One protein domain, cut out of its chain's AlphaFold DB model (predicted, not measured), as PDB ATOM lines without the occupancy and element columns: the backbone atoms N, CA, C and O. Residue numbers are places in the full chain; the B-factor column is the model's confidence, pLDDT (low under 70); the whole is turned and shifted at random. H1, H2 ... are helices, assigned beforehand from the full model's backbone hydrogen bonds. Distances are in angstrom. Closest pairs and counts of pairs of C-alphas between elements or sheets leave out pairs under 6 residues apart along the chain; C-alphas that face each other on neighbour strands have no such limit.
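This is residues 186 to 277 and 530 to 633 of the 636 residues of a protein of Phaeodactylum tricornutum (strain CCAP 1055/1) (UniProt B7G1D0). A head of helices is gathered round H8, and from one end of it a long open arm of H3 and H4 goes out and folds back, with residues 205 to 221, 227 to 236 and 238 to 250 sticking out. In the head H6, H7 and H8 make an up-and-down bundle, H5 packs steeply on H8 with residues 262 to 267, and H9 meets H8 near the end of H8, at its residues 607 to 614; a long loop with no named element, residues 530 to 560, sticks out with residues 531 to 538 and 545 to 550. The printed part has 196 residues, 114 of them in nine named helices, H1 to H9 in order, with no named strand; the class is all helix. The whole is loose, with a radius of gyration of the C-alphas of 21.1 A, and elongated, spanning 74 by 42 by 31 A.

H1, residues 189 to 192, begins at C-alpha 189 (-25.928, 3.511, -25.706), and H2 is residues 200 to 203. H3, residues 210 to 228, is 26.3 A long and ends at (-59.202, -7.195, -37.836). H4 is residues 234 to 249, 22.5 A, and H5 residues 252 to 268, 24.3 A. After the cut come H6, residues 561 to 574, 20.0 A; H7, residues 581 to 594, 20.3 A; and H8, residues 598 to 614, 23.8 A. H9, residues 623 to 631, 12.2 A, ends at (-16.650, -10.063, -7.717).

H8 is the hub, touching four helices. H7 and H8 form a hairpin at a shallow tilt of 16 degrees, opposite ways; their closest C-alphas, of Ala 592 and Trp 598, are 5.1 A apart. H6 touches H8, with C-alphas 571 and 606 closest at 5.2 A, the same way at a shallow tilt of 32 degrees, only just short of steep. H5 touches H8 with residues 262 to 267 alone, at a steep tilt of 53 degrees; the closest C-alphas, of Ile 266 and Ala 603, are 5.1 A apart. H9 touches H8 at C-alphas 614 and 624, the closest at 4.8 A. H1 touches H5, with C-alphas 191 and 259 closest at 4.3 A. H2 is close to H1 but not clearly touching, with C-alphas 189 and 202 closest at 6.2 A. H3 and H4 are apart, and H4 and H5 meet only through their link. Every O i to N i+4 pair is within hydrogen-bond range in H3 to H9; H1 and H2 are too short for such a pair.

The two C-alphas farthest apart, of Ala 230 and Glu 536, are 75.4 A apart. Residues 278 to 529 are not printed, and C-alphas 277 and 530 across the cut are 35.5 A apart. Of the links printed whole, none is long. The mean pLDDT of the printed part is 79.9; 60 residues are under 70, among them 205 to 219, 225 to 233 and 530 to 555.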
ATOM      1  N   ARG A 186     -26.812  -1.486 -26.964       91.50
ATOM      2  CA  ARG A 186     -27.685  -0.595 -27.744       91.50
ATOM      3  C   ARG A 186     -28.706   0.117 -26.863       91.50
ATOM      4  O   ARG A 186     -28.930   1.309 -27.072       91.50
ATOM      5  N   THR A 187     -29.285  -0.579 -25.889       91.12
ATOM      6  CA  THR A 187     -30.271  -0.014 -24.958       91.12
ATOM      7  C   THR A 187     -29.655   1.076 -24.080       91.12
ATOM      8  O   THR A 187     -30.232   2.155 -23.948       91.12
ATOM      9  N   VAL A 188     -28.442   0.859 -23.560       93.44
ATOM     10  CA  VAL A 188     -27.719   1.836 -22.723       93.44
ATOM     11  C   VAL A 188     -26.744   2.715 -23.506       93.44
ATOM     12  O   VAL A 188     -25.870   3.350 -22.921       93.44
ATOM     13  N   ARG A 189     -26.881   2.801 -24.836       94.19
ATOM     14  CA  ARG A 189     -25.928   3.511 -25.706       94.19
ATOM     15  C   ARG A 189     -25.617   4.932 -25.236       94.19
ATOM     16  O   ARG A 189     -24.455   5.315 -25.247       94.19
ATOM     17  N   LYS A 190     -26.636   5.685 -24.810       92.69
ATOM     18  CA  LYS A 190     -26.481   7.072 -24.333       92.69
ATOM     19  C   LYS A 190     -25.526   7.186 -23.143       92.69
ATOM     20  O   LYS A 190     -24.833   8.182 -22.993       92.69
ATOM     21  N   ALA A 191     -25.454   6.148 -22.313       93.94
ATOM     22  CA  ALA A 191     -24.553   6.118 -21.169       93.94
ATOM     23  C   ALA A 191     -23.070   5.981 -21.587       93.94
ATOM     24  O   ALA A 191     -22.174   6.272 -20.799       93.94
ATOM     25  N   PHE A 192     -22.801   5.601 -22.844       94.94
ATOM     26  CA  PHE A 192     -21.467   5.553 -23.448       94.94
ATOM     27  C   PHE A 192     -21.115   6.804 -24.274       94.94
ATOM     28  O   PHE A 192     -20.052   6.821 -24.892       94.94
ATOM     29  N   ASP A 193     -21.937   7.860 -24.291       93.19
ATOM     30  CA  ASP A 193     -21.687   9.060 -25.117       93.19
ATOM     31  C   ASP A 193     -20.380   9.793 -24.748       93.19
ATOM     32  O   ASP A 193     -19.813  10.522 -25.562       93.19
ATOM     33  N   LEU A 194     -19.869   9.574 -23.532       92.56
ATOM     34  CA  LEU A 194     -18.592  10.120 -23.059       92.56
ATOM     35  C   LEU A 194     -17.373   9.268 -23.456       92.56
ATOM     36  O   LEU A 194     -16.237   9.732 -23.332       92.56
ATOM     37  N   CYS A 195     -17.582   8.036 -23.924       95.19
ATOM     38  CA  CYS A 195     -16.500   7.150 -24.343       95.19
ATOM     39  C   CYS A 195     -15.965   7.564 -25.718       95.19
ATOM     40  O   CYS A 195     -16.708   7.878 -26.649       95.19
ATOM     41  N   ARG A 196     -14.642   7.524 -25.876       95.31
ATOM     42  CA  ARG A 196     -13.964   7.853 -27.137       95.31
ATOM     43  C   ARG A 196     -13.782   6.631 -28.038       95.31
ATOM     44  O   ARG A 196     -13.696   6.747 -29.263       95.31
ATOM     45  N   TYR A 197     -13.691   5.457 -27.433       96.75
ATOM     46  CA  TYR A 197     -13.374   4.170 -28.021       96.75
ATOM     47  C   TYR A 197     -14.559   3.221 -27.859       96.75
ATOM     48  O   TYR A 197     -14.531   2.271 -27.085       96.75
ATOM     49  N   CYS A 198     -15.605   3.458 -28.644       96.88
ATOM     50  CA  CYS A 198     -16.785   2.595 -28.649       96.88
ATOM     51  C   CYS A 198     -16.687   1.498 -29.715       96.88
ATOM     52  O   CYS A 198     -16.144   1.744 -30.797       96.88
ATOM     53  N   LEU A 199     -17.258   0.325 -29.446       96.62
ATOM     54  CA  LEU A 199     -17.472  -0.748 -30.416       96.62
ATOM     55  C   LEU A 199     -18.341  -0.255 -31.592       96.62
ATOM     56  O   LEU A 199     -19.155   0.661 -31.422       96.62
ATOM     57  N   PRO A 200     -18.225  -0.842 -32.799       93.88
ATOM     58  CA  PRO A 200     -18.981  -0.396 -33.973       93.88
ATOM     59  C   PRO A 200     -20.501  -0.375 -33.765       93.88
ATOM     60  O   PRO A 200     -21.177   0.527 -34.263       93.88
ATOM     61  N   CYS A 201     -21.034  -1.305 -32.965       88.62
ATOM     62  CA  CYS A 201     -22.451  -1.360 -32.598       88.62
ATOM     63  C   CYS A 201     -22.946  -0.114 -31.839       88.62
ATOM     64  O   CYS A 201     -24.140   0.177 -31.877       88.62
ATOM     65  N   LEU A 202     -22.042   0.622 -31.182       89.50
ATOM     66  CA  LEU A 202     -22.308   1.877 -30.474       89.50
ATOM     67  C   LEU A 202     -21.971   3.113 -31.324       89.50
ATOM     68  O   LEU A 202     -22.597   4.160 -31.164       89.50
ATOM     69  N   ARG A 203     -21.002   3.004 -32.249       86.88
ATOM     70  CA  ARG A 203     -20.594   4.107 -33.145       86.88
ATOM     71  C   ARG A 203     -21.610   4.412 -34.241       86.88
ATOM     72  O   ARG A 203     -21.612   5.519 -34.773       86.88
ATOM     73  N   GLY A 204     -22.449   3.444 -34.605       77.94
ATOM     74  CA  GLY A 204     -23.434   3.602 -35.672       77.94
ATOM     75  C   GLY A 204     -24.406   4.737 -35.366       77.94
ATOM     76  O   GLY A 204     -25.204   4.625 -34.448       77.94
ATOM     77  N   SER A 205     -24.307   5.829 -36.117       48.66
ATOM     78  CA  SER A 205     -25.150   7.030 -36.116       48.66
ATOM     79  C   SER A 205     -26.634   6.803 -35.795       48.66
ATOM     80  O   SER A 205     -27.203   5.743 -36.046       48.66
ATOM     81  N   GLU A 206     -27.271   7.843 -35.263       53.09
ATOM     82  CA  GLU A 206     -28.684   7.993 -34.884       53.09
ATOM     83  C   GLU A 206     -29.752   7.602 -35.945       53.09
ATOM     84  O   GLU A 206     -30.883   8.067 -35.871       53.09
ATOM     85  N   SER A 207     -29.477   6.815 -36.992       42.34
ATOM     86  CA  SER A 207     -30.351   6.812 -38.182       42.34
ATOM     87  C   SER A 207     -30.495   5.512 -38.966       42.34
ATOM     88  O   SER A 207     -31.006   5.530 -40.082       42.34
ATOM     89  N   ARG A 208     -30.168   4.352 -38.397       43.12
ATOM     90  CA  ARG A 208     -30.804   3.106 -38.859       43.12
ATOM     91  C   ARG A 208     -31.479   2.431 -37.693       43.12
ATOM     92  O   ARG A 208     -31.002   1.449 -37.149       43.12
ATOM     93  N   THR A 209     -32.565   3.057 -37.272       45.28
ATOM     94  CA  THR A 209     -33.865   2.433 -37.035       45.28
ATOM     95  C   THR A 209     -33.953   0.919 -37.288       45.28
ATOM     96  O   THR A 209     -34.725   0.439 -38.108       45.28
ATOM     97  N   ILE A 210     -33.252   0.138 -36.471       44.78
ATOM     98  CA  ILE A 210     -33.646  -1.238 -36.145       44.78
ATOM     99  C   ILE A 210     -34.961  -1.184 -35.351       44.78
ATOM    100  O   ILE A 210     -35.836  -2.023 -35.526       44.78
ATOM    101  N   HIS A 211     -35.213  -0.058 -34.675       49.31
ATOM    102  CA  HIS A 211     -36.555   0.315 -34.262       49.31
ATOM    103  C   HIS A 211     -37.540   0.523 -35.423       49.31
ATOM    104  O   HIS A 211     -38.711   0.480 -35.124       49.31
ATOM    105  N   ILE A 212     -37.182   0.736 -36.704       48.06
ATOM    106  CA  ILE A 212     -38.207   0.726 -37.774       48.06
ATOM    107  C   ILE A 212     -38.489  -0.686 -38.238       48.06
ATOM    108  O   ILE A 212     -39.647  -0.924 -38.470       48.06
ATOM    109  N   SER A 213     -37.565  -1.640 -38.364       45.94
ATOM    110  CA  SER A 213     -38.000  -2.991 -38.774       45.94
ATOM    111  C   SER A 213     -38.720  -3.718 -37.643       45.94
ATOM    112  O   SER A 213     -39.734  -4.352 -37.892       45.94
ATOM    113  N   GLU A 214     -38.260  -3.564 -36.400       48.28
ATOM    114  CA  GLU A 214     -38.877  -4.190 -35.229       48.28
ATOM    115  C   GLU A 214     -40.093  -3.398 -34.733       48.28
ATOM    116  O   GLU A 214     -41.135  -4.006 -34.512       48.28
ATOM    117  N   ARG A 215     -40.076  -2.044 -34.706       51.94
ATOM    118  CA  ARG A 215     -41.351  -1.306 -34.555       51.94
ATOM    119  C   ARG A 215     -42.213  -1.405 -35.790       51.94
ATOM    120  O   ARG A 215     -43.392  -1.254 -35.597       51.94
ATOM    121  N   ALA A 216     -41.743  -1.615 -37.017       56.09
ATOM    122  CA  ALA A 216     -42.654  -1.853 -38.146       56.09
ATOM    123  C   ALA A 216     -43.206  -3.263 -38.098       56.09
ATOM    124  O   ALA A 216     -44.332  -3.428 -38.521       56.09
ATOM    125  N   HIS A 217     -42.498  -4.253 -37.554       59.94
ATOM    126  CA  HIS A 217     -43.076  -5.566 -37.281       59.94
ATOM    127  C   HIS A 217     -44.091  -5.492 -36.143       59.94
ATOM    128  O   HIS A 217     -45.206  -5.959 -36.322       59.94
ATOM    129  N   ILE A 218     -43.767  -4.834 -35.026       60.59
ATOM    130  CA  ILE A 218     -44.704  -4.601 -33.918       60.59
ATOM    131  C   ILE A 218     -45.864  -3.714 -34.383       60.59
ATOM    132  O   ILE A 218     -47.013  -4.016 -34.107       60.59
ATOM    133  N   ARG A 219     -45.607  -2.659 -35.160       63.25
ATOM    134  CA  ARG A 219     -46.628  -1.766 -35.724       63.25
ATOM    135  C   ARG A 219     -47.435  -2.457 -36.810       63.25
ATOM    136  O   ARG A 219     -48.624  -2.231 -36.822       63.25
ATOM    137  N   GLN A 220     -46.870  -3.329 -37.647       70.88
ATOM    138  CA  GLN A 220     -47.632  -4.157 -38.593       70.88
ATOM    139  C   GLN A 220     -48.422  -5.247 -37.876       70.88
ATOM    140  O   GLN A 220     -49.494  -5.599 -38.344       70.88
ATOM    141  N   HIS A 221     -47.922  -5.797 -36.770       70.31
ATOM    142  CA  HIS A 221     -48.658  -6.753 -35.948       70.31
ATOM    143  C   HIS A 221     -49.840  -6.056 -35.274       70.31
ATOM    144  O   HIS A 221     -50.970  -6.503 -35.424       70.31
ATOM    145  N   ILE A 222     -49.600  -4.899 -34.650       68.44
ATOM    146  CA  ILE A 222     -50.638  -4.033 -34.086       68.44
ATOM    147  C   ILE A 222     -51.597  -3.574 -35.189       68.44
ATOM    148  O   ILE A 222     -52.798  -3.650 -35.006       68.44
ATOM    149  N   GLU A 223     -51.122  -3.144 -36.359       73.31
ATOM    150  CA  GLU A 223     -51.974  -2.730 -37.481       73.31
ATOM    151  C   GLU A 223     -52.770  -3.909 -38.051       73.31
ATOM    152  O   GLU A 223     -53.915  -3.700 -38.434       73.31
ATOM    153  N   ARG A 224     -52.239  -5.141 -38.084       73.69
ATOM    154  CA  ARG A 224     -52.993  -6.341 -38.495       73.69
ATOM    155  C   ARG A 224     -54.044  -6.740 -37.465       73.69
ATOM    156  O   ARG A 224     -55.164  -7.041 -37.863       73.69
ATOM    157  N   GLU A 225     -53.720  -6.699 -36.175       67.81
ATOM    158  CA  GLU A 225     -54.693  -6.961 -35.107       67.81
ATOM    159  C   GLU A 225     -55.779  -5.878 -35.064       67.81
ATOM    160  O   GLU A 225     -56.966  -6.191 -35.009       67.81
ATOM    161  N   VAL A 226     -55.398  -4.608 -35.219       65.00
ATOM    162  CA  VAL A 226     -56.323  -3.465 -35.243       65.00
ATOM    163  C   VAL A 226     -57.150  -3.426 -36.536       65.00
ATOM    164  O   VAL A 226     -58.312  -3.032 -36.496       65.00
ATOM    165  N   SER A 227     -56.612  -3.878 -37.676       67.12
ATOM    166  CA  SER A 227     -57.369  -3.983 -38.938       67.12
ATOM    167  C   SER A 227     -58.392  -5.123 -38.925       67.12
ATOM    168  O   SER A 227     -59.338  -5.090 -39.711       67.12
ATOM    169  N   GLY A 228     -58.231  -6.115 -38.040       64.81
ATOM    170  CA  GLY A 228     -59.202  -7.195 -37.836       64.81
ATOM    171  C   GLY A 228     -60.389  -6.795 -36.955       64.81
ATOM    172  O   GLY A 228     -61.486  -7.325 -37.117       64.81
ATOM    173  N   THR A 229     -60.208  -5.819 -36.065       57.00
ATOM    174  CA  THR A 229     -61.262  -5.304 -35.183       57.00
ATOM    175  C   THR A 229     -61.685  -3.911 -35.635       57.00
ATOM    176  O   THR A 229     -61.213  -2.891 -35.127       57.00
ATOM    177  N   ALA A 230     -62.590  -3.851 -36.612       55.81
ATOM    178  CA  ALA A 230     -63.289  -2.613 -36.925       55.81
ATOM    179  C   ALA A 230     -63.906  -2.067 -35.625       55.81
ATOM    180  O   ALA A 230     -64.692  -2.766 -34.991       55.81
ATOM    181  N   PHE A 231     -63.547  -0.834 -35.249       61.84
ATOM    182  CA  PHE A 231     -64.041  -0.098 -34.071       61.84
ATOM    183  C   PHE A 231     -63.221  -0.175 -32.761       61.84
ATOM    184  O   PHE A 231     -63.778  -0.060 -31.674       61.84
ATOM    185  N   MET A 232     -61.887  -0.260 -32.818       56.84
ATOM    186  CA  MET A 232     -61.057   0.183 -31.681       56.84
ATOM    187  C   MET A 232     -60.804   1.700 -31.765       56.84
ATOM    188  O   MET A 232     -60.283   2.210 -32.758       56.84
ATOM    189  N   GLN A 233     -61.229   2.431 -30.727       68.69
ATOM    190  CA  GLN A 233     -61.138   3.890 -30.599       68.69
ATOM    191  C   GLN A 233     -59.705   4.405 -30.791       68.69
ATOM    192  O   GLN A 233     -58.750   3.874 -30.224       68.69
ATOM    193  N   LYS A 234     -59.579   5.519 -31.519       72.94
ATOM    194  CA  LYS A 234     -58.345   6.304 -31.721       72.94
ATOM    195  C   LYS A 234     -57.600   6.599 -30.403       72.94
ATOM    196  O   LYS A 234     -56.373   6.680 -30.391       72.94
ATOM    197  N   ASP A 235     -58.344   6.653 -29.301       76.94
ATOM    198  CA  ASP A 235     -57.854   6.871 -27.941       76.94
ATOM    199  C   ASP A 235     -56.970   5.715 -27.425       76.94
ATOM    200  O   ASP A 235     -56.012   5.952 -26.693       76.94
ATOM    201  N   SER A 236     -57.198   4.470 -27.870       76.75
ATOM    202  CA  SER A 236     -56.384   3.304 -27.472       76.75
ATOM    203  C   SER A 236     -55.001   3.294 -28.135       76.75
ATOM    204  O   SER A 236     -54.001   2.967 -27.499       76.75
ATOM    205  N   LEU A 237     -54.912   3.731 -29.397       75.94
ATOM    206  CA  LEU A 237     -53.637   3.906 -30.109       75.94
ATOM    207  C   LEU A 237     -52.808   5.046 -29.505       75.94
ATOM    208  O   LEU A 237     -51.578   4.954 -29.411       75.94
ATOM    209  N   GLN A 238     -53.482   6.109 -29.060       78.69
ATOM    210  CA  GLN A 238     -52.842   7.218 -28.367       78.69
ATOM    211  C   GLN A 238     -52.334   6.779 -26.985       78.69
ATOM    212  O   GLN A 238     -51.192   7.079 -26.651       78.69
ATOM    213  N   ALA A 239     -53.098   5.971 -26.242       79.44
ATOM    214  CA  ALA A 239     -52.662   5.386 -24.973       79.44
ATOM    215  C   ALA A 239     -51.454   4.436 -25.120       79.44
ATOM    216  O   ALA A 239     -50.530   4.497 -24.311       79.44
ATOM    217  N   LEU A 240     -51.408   3.605 -26.168       78.25
ATOM    218  CA  LEU A 240     -50.263   2.725 -26.468       78.25
ATOM    219  C   LEU A 240     -49.004   3.514 -26.852       78.25
ATOM    220  O   LEU A 240     -47.901   3.197 -26.411       78.25
ATOM    221  N   THR A 241     -49.172   4.584 -27.633       74.56
ATOM    222  CA  THR A 241     -48.071   5.488 -27.998       74.56
ATOM    223  C   THR A 241     -47.552   6.247 -26.774       74.56
ATOM    224  O   THR A 241     -46.342   6.376 -26.610       74.56
ATOM    225  N   ILE A 242     -48.450   6.699 -25.893       73.62
ATOM    226  CA  ILE A 242     -48.100   7.358 -24.629       73.62
ATOM    227  C   ILE A 242     -47.398   6.378 -23.683       73.62
ATOM    228  O   ILE A 242     -46.397   6.767 -23.095       73.62
ATOM    229  N   LYS A 243     -47.822   5.106 -23.598       73.94
ATOM    230  CA  LYS A 243     -47.113   4.064 -22.829       73.94
ATOM    231  C   LYS A 243     -45.692   3.830 -23.344       73.94
ATOM    232  O   LYS A 243     -44.752   3.903 -22.561       73.94
ATOM    233  N   LEU A 244     -45.519   3.659 -24.657       68.06
ATOM    234  CA  LEU A 244     -44.194   3.502 -25.277       68.06
ATOM    235  C   LEU A 244     -43.306   4.744 -25.092       68.06
ATOM    236  O   LEU A 244     -42.090   4.623 -24.963       68.06
ATOM    237  N   GLN A 245     -43.894   5.944 -25.082       58.78
ATOM    238  CA  GLN A 245     -43.165   7.184 -24.805       58.78
ATOM    239  C   GLN A 245     -42.837   7.353 -23.313       58.78
ATOM    240  O   GLN A 245     -41.736   7.801 -22.991       58.78
ATOM    241  N   GLN A 246     -43.733   6.965 -22.403       57.84
ATOM    242  CA  GLN A 246     -43.505   6.988 -20.956       57.84
ATOM    243  C   GLN A 246     -42.444   5.975 -20.523       57.84
ATOM    244  O   GLN A 246     -41.612   6.326 -19.691       57.84
ATOM    245  N   GLU A 247     -42.383   4.789 -21.131       61.12
ATOM    246  CA  GLU A 247     -41.273   3.843 -20.925       61.12
ATOM    247  C   GLU A 247     -39.931   4.443 -21.370       61.12
ATOM    248  O   GLU A 247     -38.913   4.244 -20.715       61.12
ATOM    249  N   THR A 248     -39.911   5.274 -22.421       59.25
ATOM    250  CA  THR A 248     -38.681   5.982 -22.820       59.25
ATOM    251  C   THR A 248     -38.331   7.208 -21.966       59.25
ATOM    252  O   THR A 248     -37.162   7.593 -21.941       59.25
ATOM    253  N   TYR A 249     -39.297   7.832 -21.278       52.00
ATOM    254  CA  TYR A 249     -39.082   9.050 -20.475       52.00
ATOM    255  C   TYR A 249     -38.860   8.782 -18.979       52.00
ATOM    256  O   TYR A 249     -38.212   9.586 -18.310       52.00
ATOM    257  N   SER A 250     -39.334   7.647 -18.458       53.97
ATOM    258  CA  SER A 250     -39.178   7.276 -17.040       53.97
ATOM    259  C   SER A 250     -37.744   6.855 -16.677       53.97
ATOM    260  O   SER A 250     -37.385   6.856 -15.505       53.97
ATOM    261  N   ASN A 251     -36.880   6.619 -17.669       71.75
ATOM    262  CA  ASN A 251     -35.522   6.100 -17.460       71.75
ATOM    263  C   ASN A 251     -34.431   7.174 -17.376       71.75
ATOM    264  O   ASN A 251     -33.248   6.846 -17.436       71.75
ATOM    265  N   SER A 252     -34.765   8.465 -17.241       85.69
ATOM    266  CA  SER A 252     -33.711   9.486 -17.095       85.69
ATOM    267  C   SER A 252     -32.825   9.222 -15.872       85.69
ATOM    268  O   SER A 252     -31.627   9.481 -15.939       85.69
ATOM    269  N   ALA A 253     -33.392   8.707 -14.777       89.12
ATOM    270  CA  ALA A 253     -32.621   8.321 -13.597       89.12
ATOM    271  C   ALA A 253     -31.727   7.104 -13.885       89.12
ATOM    272  O   ALA A 253     -30.535   7.142 -13.584       89.12
ATOM    273  N   ASP A 254     -32.262   6.082 -14.555       90.69
ATOM    274  CA  ASP A 254     -31.514   4.873 -14.916       90.69
ATOM    275  C   ASP A 254     -30.341   5.176 -15.842       90.69
ATOM    276  O   ASP A 254     -29.245   4.670 -15.623       90.69
ATOM    277  N   PHE A 255     -30.518   6.066 -16.822       90.38
ATOM    278  CA  PHE A 255     -29.414   6.505 -17.678       90.38
ATOM    279  C   PHE A 255     -28.328   7.232 -16.883       90.38
ATOM    280  O   PHE A 255     -27.146   7.043 -17.166       90.38
ATOM    281  N   VAL A 256     -28.692   8.041 -15.883       90.69
ATOM    282  CA  VAL A 256     -27.712   8.698 -15.003       90.69
ATOM    283  C   VAL A 256     -26.960   7.660 -14.166       90.69
ATOM    284  O   VAL A 256     -25.736   7.751 -14.054       90.69
ATOM    285  N   ILE A 257     -27.653   6.654 -13.628       90.19
ATOM    286  CA  ILE A 257     -27.046   5.547 -12.873       90.19
ATOM    287  C   ILE A 257     -26.104   4.734 -13.772       90.19
ATOM    288  O   ILE A 257     -24.944   4.524 -13.419       90.19
ATOM    289  N   ALA A 258     -26.566   4.340 -14.959       93.38
ATOM    290  CA  ALA A 258     -25.784   3.600 -15.941       93.38
ATOM    291  C   ALA A 258     -24.537   4.375 -16.371       93.38
ATOM    292  O   ALA A 258     -23.447   3.808 -16.411       93.38
ATOM    293  N   THR A 259     -24.683   5.682 -16.623       92.94
ATOM    294  CA  THR A 259     -23.558   6.563 -16.964       92.94
ATOM    295  C   THR A 259     -22.529   6.515 -15.847       92.94
ATOM    296  O   THR A 259     -21.399   6.114 -16.100       92.94
ATOM    297  N   ARG A 260     -22.928   6.793 -14.595       89.50
ATOM    298  CA  ARG A 260     -22.034   6.757 -13.421       89.50
ATOM    299  C   ARG A 260     -21.319   5.414 -13.266       89.50
ATOM    300  O   ARG A 260     -20.119   5.394 -12.997       89.50
ATOM    301  N   ARG A 261     -22.029   4.298 -13.457       92.69
ATOM    302  CA  ARG A 261     -21.451   2.946 -13.380       92.69
ATOM    303  C   ARG A 261     -20.428   2.695 -14.486       92.69
ATOM    304  O   ARG A 261     -19.378   2.123 -14.205       92.69
ATOM    305  N   ILE A 262     -20.684   3.162 -15.709       94.50
ATOM    306  CA  ILE A 262     -19.707   3.112 -16.808       94.50
ATOM    307  C   ILE A 262     -18.472   3.950 -16.469       94.50
ATOM    308  O   ILE A 262     -17.357   3.453 -16.616       94.50
ATOM    309  N   GLU A 263     -18.637   5.183 -15.976       91.94
ATOM    310  CA  GLU A 263     -17.494   6.034 -15.611       91.94
ATOM    311  C   GLU A 263     -16.627   5.365 -14.543       91.94
ATOM    312  O   GLU A 263     -15.402   5.294 -14.666       91.94
ATOM    313  N   ALA A 264     -17.272   4.825 -13.511       89.75
ATOM    314  CA  ALA A 264     -16.584   4.174 -12.415       89.75
ATOM    315  C   ALA A 264     -15.896   2.871 -12.849       89.75
ATOM    316  O   ALA A 264     -14.763   2.629 -12.434       89.75
ATOM    317  N   ALA A 265     -16.511   2.079 -13.733       93.25
ATOM    318  CA  ALA A 265     -15.883   0.899 -14.324       93.25
ATOM    319  C   ALA A 265     -14.633   1.264 -15.137       93.25
ATOM    320  O   ALA A 265     -13.573   0.661 -14.961       93.25
ATOM    321  N   ILE A 266     -14.715   2.305 -15.971       93.88
ATOM    322  CA  ILE A 266     -13.576   2.798 -16.755       93.88
ATOM    323  C   ILE A 266     -12.446   3.241 -15.824       93.88
ATOM    324  O   ILE A 266     -11.292   2.871 -16.046       93.88
ATOM    325  N   CYS A 267     -12.765   3.970 -14.752       90.81
ATOM    326  CA  CYS A 267     -11.789   4.342 -13.731       90.81
ATOM    327  C   CYS A 267     -11.189   3.123 -13.015       90.81
ATOM    328  O   CYS A 267      -9.976   3.083 -12.807       90.81
ATOM    329  N   ALA A 268     -11.999   2.113 -12.685       89.44
ATOM    330  CA  ALA A 268     -11.545   0.870 -12.061       89.44
ATOM    331  C   ALA A 268     -10.614   0.048 -12.970       89.44
ATOM    332  O   ALA A 268      -9.743  -0.670 -12.482       89.44
ATOM    333  N   PHE A 269     -10.745   0.175 -14.290       92.81
ATOM    334  CA  PHE A 269      -9.821  -0.417 -15.259       92.81
ATOM    335  C   PHE A 269      -8.630   0.495 -15.604       92.81
ATOM    336  O   PHE A 269      -7.876   0.204 -16.530       92.81
ATOM    337  N   GLY A 270      -8.420   1.583 -14.854       90.44
ATOM    338  CA  GLY A 270      -7.294   2.505 -15.028       90.44
ATOM    339  C   GLY A 270      -7.455   3.510 -16.174       90.44
ATOM    340  O   GLY A 270      -6.486   4.179 -16.540       90.44
ATOM    341  N   GLY A 271      -8.655   3.625 -16.746       91.56
ATOM    342  CA  GLY A 271      -9.015   4.652 -17.717       91.56
ATOM    343  C   GLY A 271      -9.486   5.954 -17.062       91.56
ATOM    344  O   GLY A 271      -9.627   6.063 -15.845       91.56
ATOM    345  N   ALA A 272      -9.749   6.960 -17.891       90.06
ATOM    346  CA  ALA A 272     -10.471   8.160 -17.485       90.06
ATOM    347  C   ALA A 272     -11.309   8.672 -18.651       90.06
ATOM    348  O   ALA A 272     -10.828   8.718 -19.786       90.06
ATOM    349  N   LEU A 273     -12.539   9.076 -18.349       87.38
ATOM    350  CA  LEU A 273     -13.405   9.741 -19.307       87.38
ATOM    351  C   LEU A 273     -13.001  11.205 -19.457       87.38
ATOM    352  O   LEU A 273     -12.662  11.891 -18.491       87.38
ATOM    353  N   TYR A 274     -13.047  11.692 -20.691       80.06
ATOM    354  CA  TYR A 274     -12.813  13.096 -20.981       80.06
ATOM    355  C   TYR A 274     -14.137  13.841 -20.859       80.06
ATOM    356  O   TYR A 274     -15.005  13.708 -21.717       80.06
ATOM    357  N   SER A 275     -14.285  14.656 -19.811       75.12
ATOM    358  CA  SER A 275     -15.411  15.588 -19.741       75.12
ATOM    359  C   SER A 275     -15.292  16.578 -20.900       75.12
ATOM    360  O   SER A 275     -14.375  17.401 -20.929       75.12
ATOM    361  N   SER A 276     -16.214  16.498 -21.860       63.53
ATOM    362  CA  SER A 276     -16.262  17.351 -23.058       63.53
ATOM    363  C   SER A 276     -16.352  18.849 -22.734       63.53
ATOM    364  O   SER A 276     -15.989  19.684 -23.561       63.53
ATOM    365  N   SER A 277     -16.772  19.196 -21.515       58.81
ATOM    366  CA  SER A 277     -16.847  20.566 -20.999       58.81
ATOM    367  C   SER A 277     -15.516  21.141 -20.507       58.81
ATOM    368  O   SER A 277     -15.414  22.353 -20.316       58.81
ATOM    369  N   SER A 530      -4.265  -8.461  -3.669       49.81
ATOM    370  CA  SER A 530      -4.626  -7.332  -2.808       49.81
ATOM    371  C   SER A 530      -3.387  -6.628  -2.248       49.81
ATOM    372  O   SER A 530      -2.693  -7.163  -1.381       49.81
ATOM    373  N   VAL A 531      -3.080  -5.435  -2.760       43.34
ATOM    374  CA  VAL A 531      -1.988  -4.622  -2.222       43.34
ATOM    375  C   VAL A 531      -2.556  -3.821  -1.066       43.34
ATOM    376  O   VAL A 531      -3.454  -3.004  -1.260       43.34
ATOM    377  N   HIS A 532      -2.025  -4.042   0.135       45.53
ATOM    378  CA  HIS A 532      -2.432  -3.279   1.305       45.53
ATOM    379  C   HIS A 532      -2.073  -1.801   1.098       45.53
ATOM    380  O   HIS A 532      -0.915  -1.436   0.868       45.53
ATOM    381  N   LEU A 533      -3.095  -0.957   1.100       43.44
ATOM    382  CA  LEU A 533      -2.967   0.471   0.859       43.44
ATOM    383  C   LEU A 533      -2.571   1.139   2.160       43.44
ATOM    384  O   LEU A 533      -3.190   0.904   3.192       43.44
ATOM    385  N   ARG A 534      -1.529   1.963   2.108       46.09
ATOM    386  CA  ARG A 534      -1.131   2.788   3.243       46.09
ATOM    387  C   ARG A 534      -1.798   4.159   3.140       46.09
ATOM    388  O   ARG A 534      -2.040   4.594   2.014       46.09
ATOM    389  N   PRO A 535      -2.064   4.864   4.250       49.66
ATOM    390  CA  PRO A 535      -2.556   6.245   4.242       49.66
ATOM    391  C   PRO A 535      -1.784   7.180   3.287       49.66
ATOM    392  O   PRO A 535      -2.377   8.010   2.606       49.66
ATOM    393  N   GLU A 536      -0.474   6.976   3.128       49.53
ATOM    394  CA  GLU A 536       0.361   7.765   2.203       49.53
ATOM    395  C   GLU A 536       0.100   7.483   0.705       49.53
ATOM    396  O   GLU A 536       0.538   8.229  -0.171       49.53
ATOM    397  N   HIS A 537      -0.573   6.375   0.390       46.34
ATOM    398  CA  HIS A 537      -0.914   5.944  -0.966       46.34
ATOM    399  C   HIS A 537      -2.248   6.510  -1.464       46.34
ATOM    400  O   HIS A 537      -2.549   6.392  -2.656       46.34
ATOM    401  N   TYR A 538      -3.029   7.137  -0.586       53.34
ATOM    402  CA  TYR A 538      -4.237   7.850  -0.974       53.34
ATOM    403  C   TYR A 538      -3.818   9.185  -1.588       53.34
ATOM    404  O   TYR A 538      -3.308  10.078  -0.915       53.34
ATOM    405  N   ARG A 539      -3.997   9.325  -2.905       54.34
ATOM    406  CA  ARG A 539      -3.861  10.635  -3.544       54.34
ATOM    407  C   ARG A 539      -5.040  11.496  -3.113       54.34
ATOM    408  O   ARG A 539      -6.182  11.059  -3.226       54.34
ATOM    409  N   SER A 540      -4.756  12.713  -2.661       51.25
ATOM    410  CA  SER A 540      -5.772  13.729  -2.393       51.25
ATOM    411  C   SER A 540      -6.642  13.910  -3.639       51.25
ATOM    412  O   SER A 540      -6.141  14.325  -4.689       51.25
ATOM    413  N   VAL A 541      -7.926  13.573  -3.537       54.16
ATOM    414  CA  VAL A 541      -8.910  13.860  -4.583       54.16
ATOM    415  C   VAL A 541      -9.017  15.378  -4.683       54.16
ATOM    416  O   VAL A 541      -9.408  16.039  -3.723       54.16
ATOM    417  N   THR A 542      -8.617  15.949  -5.817       54.72
ATOM    418  CA  THR A 542      -8.747  17.389  -6.034       54.72
ATOM    419  C   THR A 542     -10.203  17.684  -6.365       54.72
ATOM    420  O   THR A 542     -10.728  17.209  -7.372       54.72
ATOM    421  N   GLN A 543     -10.872  18.446  -5.504       56.31
ATOM    422  CA  GLN A 543     -12.197  18.958  -5.818       56.31
ATOM    423  C   GLN A 543     -12.068  19.933  -6.993       56.31
ATOM    424  O   GLN A 543     -11.248  20.852  -6.956       56.31
ATOM    425  N   VAL A 544     -12.855  19.728  -8.051       60.66
ATOM    426  CA  VAL A 544     -12.932  20.696  -9.148       60.66
ATOM    427  C   VAL A 544     -13.599  21.951  -8.592       60.66
ATOM    428  O   VAL A 544     -14.692  21.881  -8.028       60.66
ATOM    429  N   SER A 545     -12.910  23.085  -8.689       55.62
ATOM    430  CA  SER A 545     -13.348  24.369  -8.147       55.62
ATOM    431  C   SER A 545     -14.729  24.768  -8.688       55.62
ATOM    432  O   SER A 545     -14.883  25.067  -9.868       55.62
ATOM    433  N   SER A 546     -15.708  24.717  -7.782       53.19
ATOM    434  CA  SER A 546     -17.003  25.406  -7.695       53.19
ATOM    435  C   SER A 546     -17.524  26.103  -8.963       53.19
ATOM    436  O   SER A 546     -17.265  27.282  -9.176       53.19
ATOM    437  N   GLY A 547     -18.342  25.413  -9.765       63.03
ATOM    438  CA  GLY A 547     -19.120  26.077 -10.825       63.03
ATOM    439  C   GLY A 547     -20.187  25.209 -11.496       63.03
ATOM    440  O   GLY A 547     -21.266  25.691 -11.817       63.03
ATOM    441  N   SER A 548     -19.942  23.909 -11.639       52.06
ATOM    442  CA  SER A 548     -20.915  22.948 -12.171       52.06
ATOM    443  C   SER A 548     -20.844  21.682 -11.326       52.06
ATOM    444  O   SER A 548     -19.729  21.216 -11.116       52.06
ATOM    445  N   ASN A 549     -21.983  21.192 -10.810       53.31
ATOM    446  CA  ASN A 549     -22.184  19.901 -10.121       53.31
ATOM    447  C   ASN A 549     -20.883  19.165  -9.793       53.31
ATOM    448  O   ASN A 549     -20.323  18.538 -10.685       53.31
ATOM    449  N   ALA A 550     -20.417  19.296  -8.547       48.31
ATOM    450  CA  ALA A 550     -19.105  18.889  -8.042       48.31
ATOM    451  C   ALA A 550     -18.717  17.434  -8.380       48.31
ATOM    452  O   ALA A 550     -18.752  16.545  -7.531       48.31
ATOM    453  N   ALA A 551     -18.332  17.197  -9.630       61.38
ATOM    454  CA  ALA A 551     -17.805  15.939 -10.104       61.38
ATOM    455  C   ALA A 551     -16.339  15.886  -9.679       61.38
ATOM    456  O   ALA A 551     -15.522  16.727 -10.064       61.38
ATOM    457  N   TYR A 552     -16.013  14.924  -8.826       61.06
ATOM    458  CA  TYR A 552     -14.634  14.656  -8.451       61.06
ATOM    459  C   TYR A 552     -13.876  14.177  -9.686       61.06
ATOM    460  O   TYR A 552     -14.272  13.200 -10.317       61.06
ATOM    461  N   HIS A 553     -12.784  14.859 -10.031       63.28
ATOM    462  CA  HIS A 553     -11.905  14.396 -11.094       63.28
ATOM    463  C   HIS A 553     -10.829  13.500 -10.487       63.28
ATOM    464  O   HIS A 553      -9.950  13.958  -9.752       63.28
ATOM    465  N   TYR A 554     -10.856  12.219 -10.832       62.72
ATOM    466  CA  TYR A 554      -9.843  11.281 -10.370       62.72
ATOM    467  C   TYR A 554      -8.599  11.370 -11.259       62.72
ATOM    468  O   TYR A 554      -8.705  11.373 -12.488       62.72
ATOM    469  N   PRO A 555      -7.394  11.504 -10.682       65.69
ATOM    470  CA  PRO A 555      -6.179  11.512 -11.479       65.69
ATOM    471  C   PRO A 555      -5.987  10.138 -12.127       65.69
ATOM    472  O   PRO A 555      -6.069   9.118 -11.445       65.69
ATOM    473  N   VAL A 556      -5.663  10.119 -13.424       71.69
ATOM    474  CA  VAL A 556      -5.300   8.883 -14.132       71.69
ATOM    475  C   VAL A 556      -4.137   8.224 -13.399       71.69
ATOM    476  O   VAL A 556      -3.055   8.811 -13.268       71.69
ATOM    477  N   VAL A 557      -4.360   7.007 -12.914       73.31
ATOM    478  CA  VAL A 557      -3.316   6.204 -12.285       73.31
ATOM    479  C   VAL A 557      -2.528   5.534 -13.407       73.31
ATOM    480  O   VAL A 557      -3.098   4.751 -14.162       73.31
ATOM    481  N   PRO A 558      -1.230   5.836 -13.574       76.44
ATOM    482  CA  PRO A 558      -0.444   5.201 -14.617       76.44
ATOM    483  C   PRO A 558      -0.318   3.705 -14.323       76.44
ATOM    484  O   PRO A 558       0.269   3.316 -13.314       76.44
ATOM    485  N   LEU A 559      -0.839   2.880 -15.228       81.94
ATOM    486  CA  LEU A 559      -0.735   1.430 -15.136       81.94
ATOM    487  C   LEU A 559       0.690   0.964 -15.459       81.94
ATOM    488  O   LEU A 559       1.337   1.415 -16.415       81.94
ATOM    489  N   THR A 560       1.186   0.001 -14.687       87.12
ATOM    490  CA  THR A 560       2.436  -0.690 -15.006       87.12
ATOM    491  C   THR A 560       2.290  -1.493 -16.301       87.12
ATOM    492  O   THR A 560       1.194  -1.812 -16.757       87.12
ATOM    493  N   PHE A 561       3.408  -1.848 -16.943       87.25
ATOM    494  CA  PHE A 561       3.365  -2.676 -18.156       87.25
ATOM    495  C   PHE A 561       2.657  -4.023 -17.925       87.25
ATOM    496  O   PHE A 561       1.891  -4.465 -18.777       87.25
ATOM    497  N   ALA A 562       2.883  -4.654 -16.768       88.38
ATOM    498  CA  ALA A 562       2.262  -5.929 -16.422       88.38
ATOM    499  C   ALA A 562       0.736  -5.809 -16.282       88.38
ATOM    500  O   ALA A 562       0.010  -6.643 -16.819       88.38
ATOM    501  N   GLU A 563       0.250  -4.750 -15.629       88.31
ATOM    502  CA  GLU A 563      -1.188  -4.484 -15.487       88.31
ATOM    503  C   GLU A 563      -1.843  -4.202 -16.837       88.31
ATOM    504  O   GLU A 563      -2.861  -4.809 -17.158       88.31
ATOM    505  N   ARG A 564      -1.220  -3.360 -17.672       88.94
ATOM    506  CA  ARG A 564      -1.712  -3.073 -19.029       88.94
ATOM    507  C   ARG A 564      -1.821  -4.324 -19.878       88.94
ATOM    508  O   ARG A 564      -2.825  -4.521 -20.561       88.94
ATOM    509  N   LYS A 565      -0.793  -5.174 -19.825       92.81
ATOM    510  CA  LYS A 565      -0.800  -6.453 -20.529       92.81
ATOM    511  C   LYS A 565      -1.957  -7.320 -20.035       92.81
ATOM    512  O   LYS A 565      -2.733  -7.787 -20.852       92.81
ATOM    513  N   ARG A 566      -2.127  -7.462 -18.719       92.38
ATOM    514  CA  ARG A 566      -3.194  -8.288 -18.146       92.38
ATOM    515  C   ARG A 566      -4.596  -7.776 -18.478       92.38
ATOM    516  O   ARG A 566      -5.455  -8.587 -18.805       92.38
ATOM    517  N   LEU A 567      -4.839  -6.465 -18.427       94.50
ATOM    518  CA  LEU A 567      -6.130  -5.891 -18.831       94.50
ATOM    519  C   LEU A 567      -6.400  -6.115 -20.322       94.50
ATOM    520  O   LEU A 567      -7.515  -6.466 -20.692       94.50
ATOM    521  N   SER A 568      -5.371  -5.988 -21.167       96.19
ATOM    522  CA  SER A 568      -5.484  -6.292 -22.600       96.19
ATOM    523  C   SER A 568      -5.788  -7.778 -22.830       96.19
ATOM    524  O   SER A 568      -6.687  -8.107 -23.595       96.19
ATOM    525  N   ASP A 569      -5.081  -8.675 -22.136       96.44
ATOM    526  CA  ASP A 569      -5.300 -10.125 -22.205       96.44
ATOM    527  C   ASP A 569      -6.716 -10.489 -21.717       96.44
ATOM    528  O   ASP A 569      -7.378 -11.326 -22.324       96.44
ATOM    529  N   THR A 570      -7.212  -9.816 -20.673       96.12
ATOM    530  CA  THR A 570      -8.579  -9.986 -20.148       96.12
ATOM    531  C   THR A 570      -9.625  -9.513 -21.155       96.12
ATOM    532  O   THR A 570     -10.587 -10.229 -21.411       96.12
ATOM    533  N   LEU A 571      -9.421  -8.343 -21.768       97.25
ATOM    534  CA  LEU A 571     -10.289  -7.832 -22.828       97.25
ATOM    535  C   LEU A 571     -10.394  -8.835 -23.979       97.25
ATOM    536  O   LEU A 571     -11.502  -9.170 -24.383       97.25
ATOM    537  N   PHE A 572      -9.263  -9.354 -24.463       97.31
ATOM    538  CA  PHE A 572      -9.259 -10.348 -25.537       97.31
ATOM    539  C   PHE A 572      -9.821 -11.704 -25.113       97.31
ATOM    540  O   PHE A 572     -10.348 -12.431 -25.948       97.31
ATOM    541  N   TYR A 573      -9.708 -12.074 -23.838       96.75
ATOM    542  CA  TYR A 573     -10.336 -13.281 -23.313       96.75
ATOM    543  C   TYR A 573     -11.863 -13.156 -23.348       96.75
ATOM    544  O   TYR A 573     -12.518 -13.978 -23.984       96.75
ATOM    545  N   LEU A 574     -12.410 -12.088 -22.759       96.25
ATOM    546  CA  LEU A 574     -13.853 -11.824 -22.736       96.25
ATOM    547  C   LEU A 574     -14.409 -11.595 -24.148       96.25
ATOM    548  O   LEU A 574     -15.474 -12.093 -24.495       96.25
ATOM    549  N   SER A 575     -13.666 -10.912 -25.023       96.88
ATOM    550  CA  SER A 575     -14.130 -10.636 -26.385       96.88
ATOM    551  C   SER A 575     -14.267 -11.860 -27.280       96.88
ATOM    552  O   SER A 575     -14.813 -11.744 -28.376       96.88
ATOM    553  N   ARG A 576     -13.753 -13.021 -26.863       96.69
ATOM    554  CA  ARG A 576     -13.924 -14.281 -27.598       96.69
ATOM    555  C   ARG A 576     -15.282 -14.924 -27.358       96.69
ATOM    556  O   ARG A 576     -15.693 -15.734 -28.181       96.69
ATOM    557  N   GLU A 577     -15.952 -14.573 -26.264       95.62
ATOM    558  CA  GLU A 577     -17.289 -15.078 -25.939       95.62
ATOM    559  C   GLU A 577     -18.372 -14.398 -26.793       95.62
ATOM    560  O   GLU A 577     -19.412 -14.991 -27.062       95.62
ATOM    561  N   VAL A 578     -18.096 -13.194 -27.308       94.75
ATOM    562  CA  VAL A 578     -18.993 -12.454 -28.207       94.75
ATOM    563  C   VAL A 578     -18.496 -12.544 -29.657       94.75
ATOM    564  O   VAL A 578     -17.427 -12.006 -29.973       94.75
ATOM    565  N   PRO A 579     -19.259 -13.154 -30.584       94.25
ATOM    566  CA  PRO A 579     -18.871 -13.243 -31.990       94.25
ATOM    567  C   PRO A 579     -18.553 -11.871 -32.613       94.25
ATOM    568  O   PRO A 579     -19.328 -10.919 -32.505       94.25
ATOM    569  N   GLY A 580     -17.391 -11.768 -33.266       94.25
ATOM    570  CA  GLY A 580     -16.911 -10.557 -33.947       94.25
ATOM    571  C   GLY A 580     -16.293  -9.478 -33.045       94.25
ATOM    572  O   GLY A 580     -15.501  -8.673 -33.531       94.25
ATOM    573  N   MET A 581     -16.548  -9.490 -31.729       96.06
ATOM    574  CA  MET A 581     -16.083  -8.424 -30.823       96.06
ATOM    575  C   MET A 581     -14.554  -8.350 -30.732       96.06
ATOM    576  O   MET A 581     -13.982  -7.270 -30.611       96.06
ATOM    577  N   THR A 582     -13.872  -9.495 -30.821       97.25
ATOM    578  CA  THR A 582     -12.401  -9.561 -30.799       97.25
ATOM    579  C   THR A 582     -11.763  -8.776 -31.947       97.25
ATOM    580  O   THR A 582     -10.800  -8.036 -31.726       97.25
ATOM    581  N   ASP A 583     -12.304  -8.906 -33.159       96.62
ATOM    582  CA  ASP A 583     -11.779  -8.222 -34.342       96.62
ATOM    583  C   ASP A 583     -12.037  -6.712 -34.255       96.62
ATOM    584  O   ASP A 583     -11.134  -5.909 -34.510       96.62
ATOM    585  N   ASP A 584     -13.227  -6.327 -33.789       96.50
ATOM    586  CA  ASP A 584     -13.596  -4.930 -33.548       96.50
ATOM    587  C   ASP A 584     -12.672  -4.270 -32.511       96.50
ATOM    588  O   ASP A 584     -12.112  -3.194 -32.760       96.50
ATOM    589  N   CYS A 585     -12.430  -4.941 -31.380       97.38
ATOM    590  CA  CYS A 585     -11.471  -4.498 -30.369       97.38
ATOM    591  C   CYS A 585     -10.068  -4.328 -30.964       97.38
ATOM    592  O   CYS A 585      -9.411  -3.316 -30.715       97.38
ATOM    593  N   ALA A 586      -9.598  -5.273 -31.784       97.00
ATOM    594  CA  ALA A 586      -8.269  -5.209 -32.387       97.00
ATOM    595  C   ALA A 586      -8.101  -4.013 -33.343       97.00
ATOM    596  O   ALA A 586      -7.031  -3.393 -33.371       97.00
ATOM    597  N   VAL A 587      -9.139  -3.669 -34.112       97.12
ATOM    598  CA  VAL A 587      -9.141  -2.485 -34.987       97.12
ATOM    599  C   VAL A 587      -9.085  -1.203 -34.157       97.12
ATOM    600  O   VAL A 587      -8.238  -0.345 -34.411       97.12
ATOM    601  N   ILE A 588      -9.928  -1.091 -33.129       97.25
ATOM    602  CA  ILE A 588      -9.998   0.101 -32.273       97.25
ATOM    603  C   ILE A 588      -8.695   0.297 -31.487       97.25
ATOM    604  O   ILE A 588      -8.170   1.410 -31.422       97.25
ATOM    605  N   LEU A 589      -8.126  -0.778 -30.938       96.75
ATOM    606  CA  LEU A 589      -6.863  -0.731 -30.202       96.75
ATOM    607  C   LEU A 589      -5.674  -0.360 -31.094       96.75
ATOM    608  O   LEU A 589      -4.721   0.255 -30.615       96.75
ATOM    609  N   ARG A 590      -5.706  -0.696 -32.389       96.88
ATOM    610  CA  ARG A 590      -4.672  -0.271 -33.344       96.88
ATOM    611  C   ARG A 590      -4.658   1.249 -33.504       96.88
ATOM    612  O   ARG A 590      -3.598   1.850 -33.380       96.88
ATOM    613  N   ASP A 591      -5.826   1.851 -33.691       96.88
ATOM    614  CA  ASP A 591      -5.994   3.306 -33.774       96.88
ATOM    615  C   ASP A 591      -5.625   3.993 -32.439       96.88
ATOM    616  O   ASP A 591      -4.830   4.933 -32.397       96.88
ATOM    617  N   ALA A 592      -6.076   3.445 -31.305       96.00
ATOM    618  CA  ALA A 592      -5.684   3.937 -29.979       96.00
ATOM    619  C   ALA A 592      -4.164   3.902 -29.750       96.00
ATOM    620  O   ALA A 592      -3.586   4.803 -29.130       96.00
ATOM    621  N   ARG A 593      -3.493   2.865 -30.269       94.50
ATOM    622  CA  ARG A 593      -2.036   2.725 -30.206       94.50
ATOM    623  C   ARG A 593      -1.329   3.837 -30.970       94.50
ATOM    624  O   ARG A 593      -0.339   4.361 -30.468       94.50
ATOM    625  N   GLU A 594      -1.824   4.201 -32.147       96.31
ATOM    626  CA  GLU A 594      -1.274   5.298 -32.958       96.31
ATOM    627  C   GLU A 594      -1.408   6.649 -32.242       96.31
ATOM    628  O   GLU A 594      -0.524   7.501 -32.340       96.31
ATOM    629  N   ARG A 595      -2.459   6.808 -31.431       96.25
ATOM    630  CA  ARG A 595      -2.732   8.015 -30.638       96.25
ATOM    631  C   ARG A 595      -2.073   8.043 -29.253       96.25
ATOM    632  O   ARG A 595      -2.203   9.040 -28.550       96.25
ATOM    633  N   ASN A 596      -1.318   7.010 -28.868       94.12
ATOM    634  CA  ASN A 596      -0.774   6.830 -27.509       94.12
ATOM    635  C   ASN A 596      -1.850   6.853 -26.403       94.12
ATOM    636  O   ASN A 596      -1.594   7.301 -25.287       94.12
ATOM    637  N   GLU A 597      -3.043   6.347 -26.704       94.94
ATOM    638  CA  GLU A 597      -4.207   6.310 -25.807       94.94
ATOM    639  C   GLU A 597      -4.654   4.861 -25.537       94.94
ATOM    640  O   GLU A 597      -5.826   4.585 -25.291       94.94
ATOM    641  N   TRP A 598      -3.704   3.919 -25.585       94.56
ATOM    642  CA  TRP A 598      -3.944   2.483 -25.396       94.56
ATOM    643  C   TRP A 598      -4.712   2.176 -24.106       94.56
ATOM    644  O   TRP A 598      -5.685   1.433 -24.136       94.56
ATOM    645  N   ASP A 599      -4.297   2.773 -22.989       94.38
ATOM    646  CA  ASP A 599      -4.842   2.461 -21.663       94.38
ATOM    647  C   ASP A 599      -6.310   2.894 -21.543       94.38
ATOM    648  O   ASP A 599      -7.138   2.137 -21.041       94.38
ATOM    649  N   ALA A 600      -6.647   4.067 -22.092       94.69
ATOM    650  CA  ALA A 600      -8.023   4.550 -22.162       94.69
ATOM    651  C   ALA A 600      -8.887   3.636 -23.044       94.69
ATOM    652  O   ALA A 600      -9.963   3.219 -22.627       94.69
ATOM    653  N   ALA A 601      -8.388   3.256 -24.224       96.50
ATOM    654  CA  ALA A 601      -9.119   2.369 -25.125       96.50
ATOM    655  C   ALA A 601      -9.354   0.977 -24.525       96.50
ATOM    656  O   ALA A 601     -10.450   0.442 -24.658       96.50
ATOM    657  N   VAL A 602      -8.363   0.395 -23.840       96.62
ATOM    658  CA  VAL A 602      -8.531  -0.893 -23.150       96.62
ATOM    659  C   VAL A 602      -9.589  -0.785 -22.054       96.62
ATOM    660  O   VAL A 602     -10.458  -1.646 -21.994       96.62
ATOM    661  N   ALA A 603      -9.555   0.259 -21.222       95.94
ATOM    662  CA  ALA A 603     -10.526   0.440 -20.142       95.94
ATOM    663  C   ALA A 603     -11.967   0.613 -20.661       95.94
ATOM    664  O   ALA A 603     -12.894  -0.029 -20.163       95.94
ATOM    665  N   GLU A 604     -12.154   1.434 -21.696       96.75
ATOM    666  CA  GLU A 604     -13.463   1.668 -22.316       96.75
ATOM    667  C   GLU A 604     -14.007   0.414 -23.016       96.75
ATOM    668  O   GLU A 604     -15.176   0.066 -22.836       96.75
ATOM    669  N   LEU A 605     -13.174  -0.294 -23.786       97.56
ATOM    670  CA  LEU A 605     -13.580  -1.521 -24.480       97.56
ATOM    671  C   LEU A 605     -13.833  -2.676 -23.509       97.56
ATOM    672  O   LEU A 605     -14.768  -3.444 -23.714       97.56
ATOM    673  N   LEU A 606     -13.041  -2.790 -22.440       97.50
ATOM    674  CA  LEU A 606     -13.246  -3.803 -21.404       97.50
ATOM    675  C   LEU A 606     -14.574  -3.583 -20.683       97.50
ATOM    676  O   LEU A 606     -15.314  -4.538 -20.476       97.50
ATOM    677  N   THR A 607     -14.917  -2.329 -20.384       97.25
ATOM    678  CA  THR A 607     -16.225  -1.982 -19.815       97.25
ATOM    679  C   THR A 607     -17.364  -2.413 -20.742       97.25
ATOM    680  O   THR A 607     -18.312  -3.050 -20.291       97.25
ATOM    681  N   GLN A 608     -17.257  -2.142 -22.048       97.38
ATOM    682  CA  GLN A 608     -18.268  -2.557 -23.031       97.38
ATOM    683  C   GLN A 608     -18.382  -4.082 -23.150       97.38
ATOM    684  O   GLN A 608     -19.492  -4.605 -23.186       97.38
ATOM    685  N   ALA A 609     -17.254  -4.798 -23.158       97.19
ATOM    686  CA  ALA A 609     -17.234  -6.257 -23.192       97.19
ATOM    687  C   ALA A 609     -17.913  -6.866 -21.956       97.19
ATOM    688  O   ALA A 609     -18.706  -7.794 -22.087       97.19
ATOM    689  N   VAL A 610     -17.649  -6.315 -20.766       97.00
ATOM    690  CA  VAL A 610     -18.294  -6.750 -19.521       97.00
ATOM    691  C   VAL A 610     -19.797  -6.473 -19.559       97.00
ATOM    692  O   VAL A 610     -20.576  -7.360 -19.228       97.00
ATOM    693  N   VAL A 611     -20.227  -5.291 -20.011       96.62
ATOM    694  CA  VAL A 611     -21.661  -4.986 -20.144       96.62
ATOM    695  C   VAL A 611     -22.354  -5.957 -21.104       96.62
ATOM    696  O   VAL A 611     -23.441  -6.430 -20.799       96.62
ATOM    697  N   SER A 612     -21.721  -6.305 -22.225       96.12
ATOM    698  CA  SER A 612     -22.277  -7.278 -23.178       96.12
ATOM    699  C   SER A 612     -22.412  -8.699 -22.633       96.12
ATOM    700  O   SER A 612     -23.267  -9.436 -23.110       96.12
ATOM    701  N   LEU A 613     -21.556  -9.101 -21.692       95.69
ATOM    702  CA  LEU A 613     -21.518 -10.474 -21.178       95.69
ATOM    703  C   LEU A 613     -22.316 -10.665 -19.890       95.69
ATOM    704  O   LEU A 613     -22.903 -11.723 -19.688       95.69
ATOM    705  N   TYR A 614     -22.308  -9.667 -19.006       96.31
ATOM    706  CA  TYR A 614     -22.794  -9.826 -17.635       96.31
ATOM    707  C   TYR A 614     -24.103  -9.090 -17.350       96.31
ATOM    708  O   TYR A 614     -24.739  -9.383 -16.339       96.31
ATOM    709  N   CYS A 615     -24.521  -8.149 -18.202       96.06
ATOM    710  CA  CYS A 615     -25.812  -7.481 -18.050       96.06
ATOM    711  C   CYS A 615     -26.891  -8.235 -18.838       96.06
ATOM    712  O   CYS A 615     -26.696  -8.571 -20.006       96.06
ATOM    713  N   SER A 616     -28.037  -8.492 -18.206       94.75
ATOM    714  CA  SER A 616     -29.178  -9.149 -18.850       94.75
ATOM    715  C   SER A 616     -29.935  -8.198 -19.778       94.75
ATOM    716  O   SER A 616     -29.867  -6.975 -19.637       94.75
ATOM    717  N   GLU A 617     -30.718  -8.747 -20.709       92.31
ATOM    718  CA  GLU A 617     -31.668  -7.943 -21.480       92.31
ATOM    719  C   GLU A 617     -32.616  -7.196 -20.524       92.31
ATOM    720  O   GLU A 617     -33.191  -7.784 -19.611       92.31
ATOM    721  N   GLY A 618     -32.721  -5.874 -20.690       90.19
ATOM    722  CA  GLY A 618     -33.494  -5.005 -19.793       90.19
ATOM    723  C   GLY A 618     -32.726  -4.440 -18.590       90.19
ATOM    724  O   GLY A 618     -33.271  -3.582 -17.900       90.19
ATOM    725  N   ASP A 619     -31.465  -4.826 -18.364       94.00
ATOM    726  CA  ASP A 619     -30.610  -4.240 -17.319       94.00
ATOM    727  C   ASP A 619     -30.118  -2.837 -17.722       94.00
ATOM    728  O   ASP A 619     -28.960  -2.614 -18.082       94.00
ATOM    729  N   VAL A 620     -31.039  -1.872 -17.699       93.19
ATOM    730  CA  VAL A 620     -30.781  -0.471 -18.060       93.19
ATOM    731  C   VAL A 620     -29.889   0.241 -17.054       93.19
ATOM    732  O   VAL A 620     -29.229   1.206 -17.423       93.19
ATOM    733  N   GLN A 621     -29.847  -0.233 -15.806       94.25
ATOM    734  CA  GLN A 621     -29.000   0.328 -14.759       94.25
ATOM    735  C   GLN A 621     -27.599  -0.292 -14.745       94.25
ATOM    736  O   GLN A 621     -26.722   0.260 -14.090       94.25
ATOM    737  N   LEU A 622     -27.342  -1.395 -15.453       95.38
ATOM    738  CA  LEU A 622     -26.058  -2.109 -15.474       95.38
ATOM    739  C   LEU A 622     -25.694  -2.762 -14.127       95.38
ATOM    740  O   LEU A 622     -24.565  -2.636 -13.644       95.38
ATOM    741  N   GLU A 623     -26.641  -3.450 -13.493       95.06
ATOM    742  CA  GLU A 623     -26.370  -4.264 -12.302       95.06
ATOM    743  C   GLU A 623     -25.371  -5.394 -12.568       95.06
ATOM    744  O   GLU A 623     -24.582  -5.741 -11.686       95.06
ATOM    745  N   GLY A 624     -25.382  -5.975 -13.768       95.69
ATOM    746  CA  GLY A 624     -24.422  -7.003 -14.167       95.69
ATOM    747  C   GLY A 624     -22.976  -6.511 -14.087       95.69
ATOM    748  O   GLY A 624     -22.109  -7.177 -13.516       95.69
ATOM    749  N   LEU A 625     -22.733  -5.288 -14.569       95.62
ATOM    750  CA  LEU A 625     -21.441  -4.610 -14.473       95.62
ATOM    751  C   LEU A 625     -21.029  -4.393 -13.010       95.62
ATOM    752  O   LEU A 625     -19.882  -4.656 -12.651       95.62
ATOM    753  N   GLN A 626     -21.961  -3.965 -12.153       93.44
ATOM    754  CA  GLN A 626     -21.707  -3.810 -10.718       93.44
ATOM    755  C   GLN A 626     -21.304  -5.140 -10.071       93.44
ATOM    756  O   GLN A 626     -20.280  -5.211  -9.392       93.44
ATOM    757  N   LYS A 627     -22.083  -6.203 -10.296       94.00
ATOM    758  CA  LYS A 627     -21.815  -7.543  -9.750       94.00
ATOM    759  C   LYS A 627     -20.442  -8.050 -10.195       94.00
ATOM    760  O   LYS A 627     -19.699  -8.586  -9.375       94.00
ATOM    761  N   TYR A 628     -20.076  -7.810 -11.455       93.88
ATOM    762  CA  TYR A 628     -18.756  -8.147 -11.983       93.88
ATOM    763  C   TYR A 628     -17.625  -7.395 -11.262       93.88
ATOM    764  O   TYR A 628     -16.645  -8.009 -10.842       93.88
ATOM    765  N   LEU A 629     -17.761  -6.081 -11.061       90.69
ATOM    766  CA  LEU A 629     -16.756  -5.279 -10.355       90.69
ATOM    767  C   LEU A 629     -16.615  -5.700  -8.884       90.69
ATOM    768  O   LEU A 629     -15.492  -5.879  -8.407       90.69
ATOM    769  N   ILE A 630     -17.728  -5.973  -8.196       89.00
ATOM    770  CA  ILE A 630     -17.728  -6.479  -6.815       89.00
ATOM    771  C   ILE A 630     -17.032  -7.839  -6.729       89.00
ATOM    772  O   ILE A 630     -16.206  -8.048  -5.840       89.00
ATOM    773  N   ALA A 631     -17.304  -8.753  -7.666       88.94
ATOM    774  CA  ALA A 631     -16.650 -10.063  -7.717       88.94
ATOM    775  C   ALA A 631     -15.127  -9.954  -7.904       88.94
ATOM    776  O   ALA A 631     -14.369 -10.811  -7.449       88.94
ATOM    777  N   LEU A 632     -14.669  -8.869  -8.530       85.75
ATOM    778  CA  LEU A 632     -13.258  -8.539  -8.667       85.75
ATOM    779  C   LEU A 632     -12.652  -7.842  -7.432       85.75
ATOM    780  O   LEU A 632     -11.463  -7.515  -7.440       85.75
ATOM    781  N   GLY A 633     -13.435  -7.635  -6.370       86.25
ATOM    782  CA  GLY A 633     -13.026  -6.917  -5.163       86.25
ATOM    783  C   GLY A 633     -13.027  -5.399  -5.329       86.25
ATOM    784  O   GLY A 633     -12.410  -4.693  -4.533       86.25
TER     785      GLY A 633